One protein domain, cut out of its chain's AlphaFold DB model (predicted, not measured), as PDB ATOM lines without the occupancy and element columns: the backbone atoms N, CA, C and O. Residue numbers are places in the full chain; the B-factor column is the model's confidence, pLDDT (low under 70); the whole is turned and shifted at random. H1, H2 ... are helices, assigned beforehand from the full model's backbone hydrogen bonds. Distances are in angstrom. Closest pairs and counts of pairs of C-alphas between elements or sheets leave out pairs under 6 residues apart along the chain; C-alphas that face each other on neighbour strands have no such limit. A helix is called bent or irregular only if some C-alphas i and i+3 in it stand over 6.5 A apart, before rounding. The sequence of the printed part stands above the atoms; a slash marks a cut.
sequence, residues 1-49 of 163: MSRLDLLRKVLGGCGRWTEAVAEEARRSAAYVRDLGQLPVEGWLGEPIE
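AT A GLANCE: This is residues 1 to 49 of the 163 residues of an uncharacterized protein of Streptomyces sp. SID7834 (UniProt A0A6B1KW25). Two helices, H1 and H2, make the two opposite sides of an open U, running opposite ways and joined by the stretched link of residues 12 to 18; H3 folds back from the end of H2 as a helical hairpin and fills the space between the two sides, off to one face of the U. After H3, residues 42 to 49 run back past the link between H1 and H2. The printed part has 49 residues with three named helices, in the order H1, H2, H3, and no named strand; its class is all helix. The whole is compact, with a radius of gyration of the C-alphas of 10.4 A, and its C-alphas span 25 by 23 by 14 A.

HOW THE PARTS SIT: Begin with the longest helix, H2, residues 19 to 28, and look from Ala 25 across to Leu 35 in H3, residues 33 to 41. Their C-alphas, 6.1 A apart, are the closest of the two helices, which touch. H2 and H3 run opposite ways at a steep tilt of 39 degrees and form a helical hairpin. Now go from H3 to H1, residues 3 to 11: the closest C-alphas of the two are those of Leu 4 and Asp 34, 7.4 A apart, and the helices are close but not clearly touching. H1 and H3 run the same way at a steep tilt of 44 degrees. H1 and H2 are apart. In H1 and H2 every backbone O i to N i+4 pair is within hydrogen-bond range; in H3 it is 1 of 5, beside 4 of 6 O i to N i+3 pairs. H3 is irregular, but only just: C-alphas 36 and 39 are 6.9 A apart.

IN THESE COORDINATES: Find C-alpha 19 at (56.421, 41.386, 96.371); from there H2 runs 14.1 A to C-alpha 28 at (68.174, 33.591, 96.328). H3 covers 13.8 A from Arg 33 to Glu 41, whose C-alpha is at (67.700, 45.899, 107.419). For H1, go to C-alpha 3 at (78.059, 44.659, 98.689) and read on 12.6 A to Leu 11.

THE WHOLE: The two C-alphas farthest apart are those of Met 1, the chain's first residue, and Glu 49, where the printed part ends; they are 30.8 A apart. You will find no cut from residue 1 to residue 49. The link from H2 to H3, four residues, is tight, and the link from H1 to H2, seven residues, is short. In the B-factor column the mean pLDDT of the printed part is 91.8, and one residue, Met 1, is under 70.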
ATOM      1  N   MET A   1      82.907  47.108 104.247       60.41
ATOM      2  CA  MET A   1      81.608  47.472 103.648       60.41
ATOM      3  C   MET A   1      81.144  46.272 102.849       60.41
ATOM      4  O   MET A   1      81.940  45.766 102.065       60.41
ATOM      5  N   SER A   2      79.945  45.760 103.109       82.56
ATOM      6  CA  SER A   2      79.368  44.670 102.317       82.56
ATOM      7  C   SER A   2      78.923  45.182 100.937       82.56
ATOM      8  O   SER A   2      78.839  46.392 100.702       82.56
ATOM      9  N   ARG A   3      78.622  44.274  99.998       85.75
ATOM     10  CA  ARG A   3      78.059  44.659  98.689       85.75
ATOM     11  C   ARG A   3      76.663  45.282  98.840       85.75
ATOM     12  O   ARG A   3      76.325  46.198  98.095       85.75
ATOM     13  N   LEU A   4      75.886  44.833  99.831       88.81
ATOM     14  CA  LEU A   4      74.574  45.403 100.146       88.81
ATOM     15  C   LEU A   4      74.674  46.791 100.784       88.81
ATOM     16  O   LEU A   4      73.882  47.661 100.438       88.81
ATOM     17  N   ASP A   5      75.691  47.047 101.613       90.38
ATOM     18  CA  ASP A   5      75.951  48.390 102.148       90.38
ATOM     19  C   ASP A   5      76.215  49.394 101.018       90.38
ATOM     20  O   ASP A   5      75.768  50.541 101.085       90.38
ATOM     21  N   LEU A   6      76.953  48.973  99.982       92.50
ATOM     22  CA  LEU A   6      77.220  49.807  98.813       92.50
ATOM     23  C   LEU A   6      75.923  50.117  98.062       92.50
ATOM     24  O   LEU A   6      75.637  51.286  97.814       92.50
ATOM     25  N   LEU A   7      75.119  49.094  97.761       92.94
ATOM     26  CA  LEU A   7      73.831  49.268  97.086       92.94
ATOM     27  C   LEU A   7      72.895  50.186  97.883       92.94
ATOM     28  O   LEU A   7      72.333  51.128  97.328       92.94
ATOM     29  N   ARG A   8      72.788  49.979  99.200       94.44
ATOM     30  CA  ARG A   8      72.006  50.831 100.103       94.44
ATOM     31  C   ARG A   8      72.433  52.295 100.015       94.44
ATOM     32  O   ARG A   8      71.579  53.177  99.951       94.44
ATOM     33  N   LYS A   9      73.744  52.561 100.022       94.81
ATOM     34  CA  LYS A   9      74.285  53.925  99.909       94.81
ATOM     35  C   LYS A   9      73.984  54.547  98.548       94.81
ATOM     36  O   LYS A   9      73.571  55.699  98.514       94.81
ATOM     37  N   VAL A  10      74.143  53.789  97.460       95.19
ATOM     38  CA  VAL A  10      73.824  54.247  96.095       95.19
ATOM     39  C   VAL A  10      72.345  54.616  95.968       95.19
ATOM     40  O   VAL A  10      72.009  55.627  95.362       95.19
ATOM     41  N   LEU A  11      71.453  53.841  96.586       94.88
ATOM     42  CA  LEU A  11      70.011  54.086  96.528       94.88
ATOM     43  C   LEU A  11      69.545  55.254  97.401       94.88
ATOM     44  O   LEU A  11      68.421  55.720  97.222       94.88
ATOM     45  N   GLY A  12      70.362  55.720  98.349       93.81
ATOM     46  CA  GLY A  12      70.103  56.951  99.103       93.81
ATOM     47  C   GLY A  12      68.771  56.984  99.866       93.81
ATOM     48  O   GLY A  12      68.236  58.061 100.101       93.81
ATOM     49  N   GLY A  13      68.207  55.824 100.228       93.31
ATOM     50  CA  GLY A  13      66.892  55.711 100.883       93.31
ATOM     51  C   GLY A  13      65.679  55.707  99.937       93.31
ATOM     52  O   GLY A  13      64.545  55.521 100.385       93.31
ATOM     53  N   CYS A  14      65.900  55.843  98.629       93.75
ATOM     54  CA  CYS A  14      64.853  55.825  97.604       93.75
ATOM     55  C   CYS A  14      64.535  54.417  97.073       93.75
ATOM     56  O   CYS A  14      63.665  54.268  96.219       93.75
ATOM     57  N   GLY A  15      65.234  53.384  97.553       95.44
ATOM     58  CA  GLY A  15      65.040  52.006  97.104       95.44
ATOM     59  C   GLY A  15      63.641  51.482  97.433       95.44
ATOM     60  O   GLY A  15      63.160  51.662  98.550       95.44
ATOM     61  N   ARG A  16      62.996  50.842  96.457       96.94
ATOM     62  CA  ARG A  16      61.705  50.154  96.579       96.94
ATOM     63  C   ARG A  16      61.744  48.872  95.753       96.94
ATOM     64  O   ARG A  16      62.529  48.769  94.812       96.94
ATOM     65  N   TRP A  17      60.899  47.915  96.104       97.62
ATOM     66  CA  TRP A  17      60.814  46.601  95.466       97.62
ATOM     67  C   TRP A  17      59.395  46.039  95.564       97.62
ATOM     68  O   TRP A  17      58.639  46.407  96.464       97.62
ATOM     69  N   THR A  18      59.021  45.180  94.619       97.62
ATOM     70  CA  THR A  18      57.706  44.521  94.610       97.62
ATOM     71  C   THR A  18      57.733  43.232  95.418       97.62
ATOM     72  O   THR A  18      58.808  42.718  95.744       97.62
ATOM     73  N   GLU A  19      56.553  42.688  95.714       96.88
ATOM     74  CA  GLU A  19      56.421  41.386  96.371       96.88
ATOM     75  C   GLU A  19      57.197  40.282  95.633       96.88
ATOM     76  O   GLU A  19      57.978  39.560  96.259       96.88
ATOM     77  N   ALA A  20      57.081  40.187  94.302       96.94
ATOM     78  CA  ALA A  20      57.799  39.159  93.553       96.94
ATOM     79  C   ALA A  20      59.326  39.322  93.613       96.94
ATOM     80  O   ALA A  20      60.040  38.321  93.702       96.94
ATOM     81  N   VAL A  21      59.843  40.557  93.615       96.12
ATOM     82  CA  VAL A  21      61.289  40.809  93.765       96.12
ATOM     83  C   VAL A  21      61.765  40.435  95.172       96.12
ATOM     84  O   VAL A  21      62.825  39.824  95.323       96.12
ATOM     85  N   ALA A  22      60.979  40.744  96.206       96.12
ATOM     86  CA  ALA A  22      61.290  40.352  97.577       96.12
ATOM     87  C   ALA A  22      61.296  38.822  97.747       96.12
ATOM     88  O   ALA A  22      62.207  38.262  98.362       96.12
ATOM     89  N   GLU A  23      60.327  38.129  97.147       95.06
ATOM     90  CA  GLU A  23      60.259  36.667  97.131       95.06
ATOM     91  C   GLU A  23      61.441  36.040  96.371       95.06
ATOM     92  O   GLU A  23      62.027  35.052  96.831       95.06
ATOM     93  N   GLU A  24      61.855  36.621  95.242       94.19
ATOM     94  CA  GLU A  24      63.039  36.177  94.501       94.19
ATOM     95  C   GLU A  24      64.323  36.356  95.323       94.19
ATOM     96  O   GLU A  24      65.142  35.432  95.408       94.19
ATOM     97  N   ALA A  25      64.484  37.503  95.988       94.19
ATOM     98  CA  ALA A  25      65.608  37.759  96.884       94.19
ATOM     99  C   ALA A  25      65.635  36.760  98.052       94.19
ATOM    100  O   ALA A  25      66.688  36.193  98.362       94.19
ATOM    101  N   ARG A  26      64.471  36.466  98.647       93.50
ATOM    102  CA  ARG A  26      64.326  35.478  99.724       93.50
ATOM    103  C   ARG A  26      64.736  34.075  99.278       93.50
ATOM    104  O   ARG A  26      65.451  33.392 100.007       93.50
ATOM    105  N   ARG A  27      64.331  33.634  98.082       93.25
ATOM    106  CA  ARG A  27      64.767  32.341  97.511       93.25
ATOM    107  C   ARG A  27      66.261  32.330  97.220       93.25
ATOM    108  O   ARG A  27      66.948  31.351  97.512       93.25
ATOM    109  N   SER A  28      66.767  33.434  96.687       91.81
ATOM    110  CA  SER A  28      68.174  33.591  96.328       91.81
ATOM    111  C   SER A  28      69.092  33.625  97.550       91.81
ATOM    112  O   SER A  28      70.260  33.261  97.427       91.81
ATOM    113  N   ALA A  29      68.577  33.959  98.739       93.88
ATOM    114  CA  ALA A  29      69.326  33.920  99.996       93.88
ATOM    115  C   ALA A  29      69.890  32.527 100.341       93.88
ATOM    116  O   ALA A  29      70.887  32.429 101.057       93.88
ATOM    117  N   ALA A  30      69.317  31.450  99.784       91.81
ATOM    118  CA  ALA A  30      69.871  30.099  99.902       91.81
ATOM    119  C   ALA A  30      71.256  29.955  99.235       91.81
ATOM    120  O   ALA A  30      72.058  29.117  99.648       91.81
ATOM    121  N   TYR A  31      71.546  30.787  98.230       89.88
ATOM    122  CA  TYR A  31      72.785  30.766  97.445       89.88
ATOM    123  C   TYR A  31      73.652  32.009  97.688       89.88
ATOM    124  O   TYR A  31      74.877  31.928  97.665       89.88
ATOM    125  N   VAL A  32      73.026  33.155  97.962       88.38
ATOM    126  CA  VAL A  32      73.670  34.443  98.243       88.38
ATOM    127  C   VAL A  32      73.241  34.901  99.634       88.38
ATOM    128  O   VAL A  32      72.276  35.645  99.786       88.38
ATOM    129  N   ARG A  33      73.953  34.428 100.664       87.19
ATOM    130  CA  ARG A  33      73.548  34.570 102.078       87.19
ATOM    131  C   ARG A  33      73.243  36.005 102.508       87.19
ATOM    132  O   ARG A  33      72.322  36.206 103.295       87.19
ATOM    133  N   ASP A  34      73.972  36.981 101.970       88.94
ATOM    134  CA  ASP A  34      73.784  38.400 102.286       88.94
ATOM    135  C   ASP A  34      72.351  38.874 101.981       88.94
ATOM    136  O   ASP A  34      71.816  39.691 102.724       88.94
ATOM    137  N   LEU A  35      71.673  38.310 100.968       90.75
ATOM    138  CA  LEU A  35      70.285  38.675 100.639       90.75
ATOM    139  C   LEU A  35      69.299  38.371 101.773       90.75
ATOM    140  O   LEU A  35      68.263  39.025 101.869       90.75
ATOM    141  N   GLY A  36      69.629  37.433 102.667       88.50
ATOM    142  CA  GLY A  36      68.824  37.149 103.856       88.50
ATOM    143  C   GLY A  36      68.757  38.315 104.849       88.50
ATOM    144  O   GLY A  36      67.893  38.308 105.721       88.50
ATOM    145  N   GLN A  37      69.636  39.317 104.720       88.38
ATOM    146  CA  GLN A  37      69.619  40.523 105.551       88.38
ATOM    147  C   GLN A  37      68.620  41.578 105.053       88.38
ATOM    148  O   GLN A  37      68.181  42.399 105.852       88.38
ATOM    149  N   LEU A  38      68.209  41.556 103.776       89.50
ATOM    150  CA  LEU A  38      67.363  42.611 103.193       89.50
ATOM    151  C   LEU A  38      66.050  42.855 103.967       89.50
ATOM    152  O   LEU A  38      65.763  44.018 104.253       89.50
ATOM    153  N   PRO A  39      65.283  41.819 104.377       83.88
ATOM    154  CA  PRO A  39      64.067  42.032 105.165       83.88
ATOM    155  C   PRO A  39      64.344  42.561 106.579       83.88
ATOM    156  O   PRO A  39      63.496  43.219 107.166       83.88
ATOM    157  N   VAL A  40      65.526  42.273 107.137       83.25
ATOM    158  CA  VAL A  40      65.912  42.684 108.496       83.25
ATOM    159  C   VAL A  40      66.393  44.133 108.512       83.25
ATOM    160  O   VAL A  40      66.088  44.882 109.436       83.25
ATOM    161  N   GLU A  41      67.148  44.546 107.494       86.69
ATOM    162  CA  GLU A  41      67.700  45.899 107.419       86.69
ATOM    163  C   GLU A  41      66.668  46.950 106.981       86.69
ATOM    164  O   GLU A  41      66.858  48.137 107.254       86.69
ATOM    165  N   GLY A  42      65.601  46.536 106.285       88.19
ATOM    166  CA  GLY A  42      64.397  47.339 106.026       88.19
ATOM    167  C   GLY A  42      64.572  48.565 105.120       88.19
ATOM    168  O   GLY A  42      63.629  49.329 104.924       88.19
ATOM    169  N   TRP A  43      65.753  48.792 104.540       93.62
ATOM    170  CA  TRP A  43      66.038  50.016 103.777       93.62
ATOM    171  C   TRP A  43      65.391  50.058 102.381       93.62
ATOM    172  O   TRP A  43      65.328  51.136 101.789       93.62
ATOM    173  N   LEU A  44      64.891  48.926 101.869       95.06
ATOM    174  CA  LEU A  44      64.022  48.862 100.681       95.06
ATOM    175  C   LEU A  44      62.540  49.131 101.005       95.06
ATOM    176  O   LEU A  44      61.726  49.248 100.089       95.06
ATOM    177  N   GLY A  45      62.198  49.254 102.294       94.56
ATOM    178  CA  GLY A  45      60.821  49.310 102.773       94.56
ATOM    179  C   GLY A  45      60.083  47.976 102.642       94.56
ATOM    180  O   GLY A  45      60.659  46.955 102.253       94.56
ATOM    181  N   GLU A  46      58.791  48.007 102.961       95.19
ATOM    182  CA  GLU A  46      57.904  46.861 102.762       95.19
ATOM    183  C   GLU A  46      57.757  46.543 101.265       95.19
ATOM    184  O   GLU A  46      57.663  47.476 100.453       95.19
ATOM    185  N   PRO A  47      57.743  45.255 100.876       97.19
ATOM    186  CA  PRO A  47      57.454  44.861  99.505       97.19
ATOM    187  C   PRO A  47      56.103  45.407  99.046       97.19
ATOM    188  O   PRO A  47      55.103  45.335  99.758       97.19
ATOM    189  N   ILE A  48      56.074  45.974  97.843       97.81
ATOM    190  CA  ILE A  48      54.865  46.594  97.309       97.81
ATOM    191  C   ILE A  48      54.015  45.524  96.624       97.81
ATOM    192  O   ILE A  48      54.402  44.986  95.584       97.81
ATOM    193  N   GLU A  49      52.845  45.258  97.194       97.06
ATOM    194  CA  GLU A  49      51.825  44.389  96.611       97.06
ATOM    195  C   GLU A  49      51.006  45.127  95.542       97.06
ATOM    196  O   GLU A  49      50.759  46.337  95.632       97.06
TER     197      GLU A  49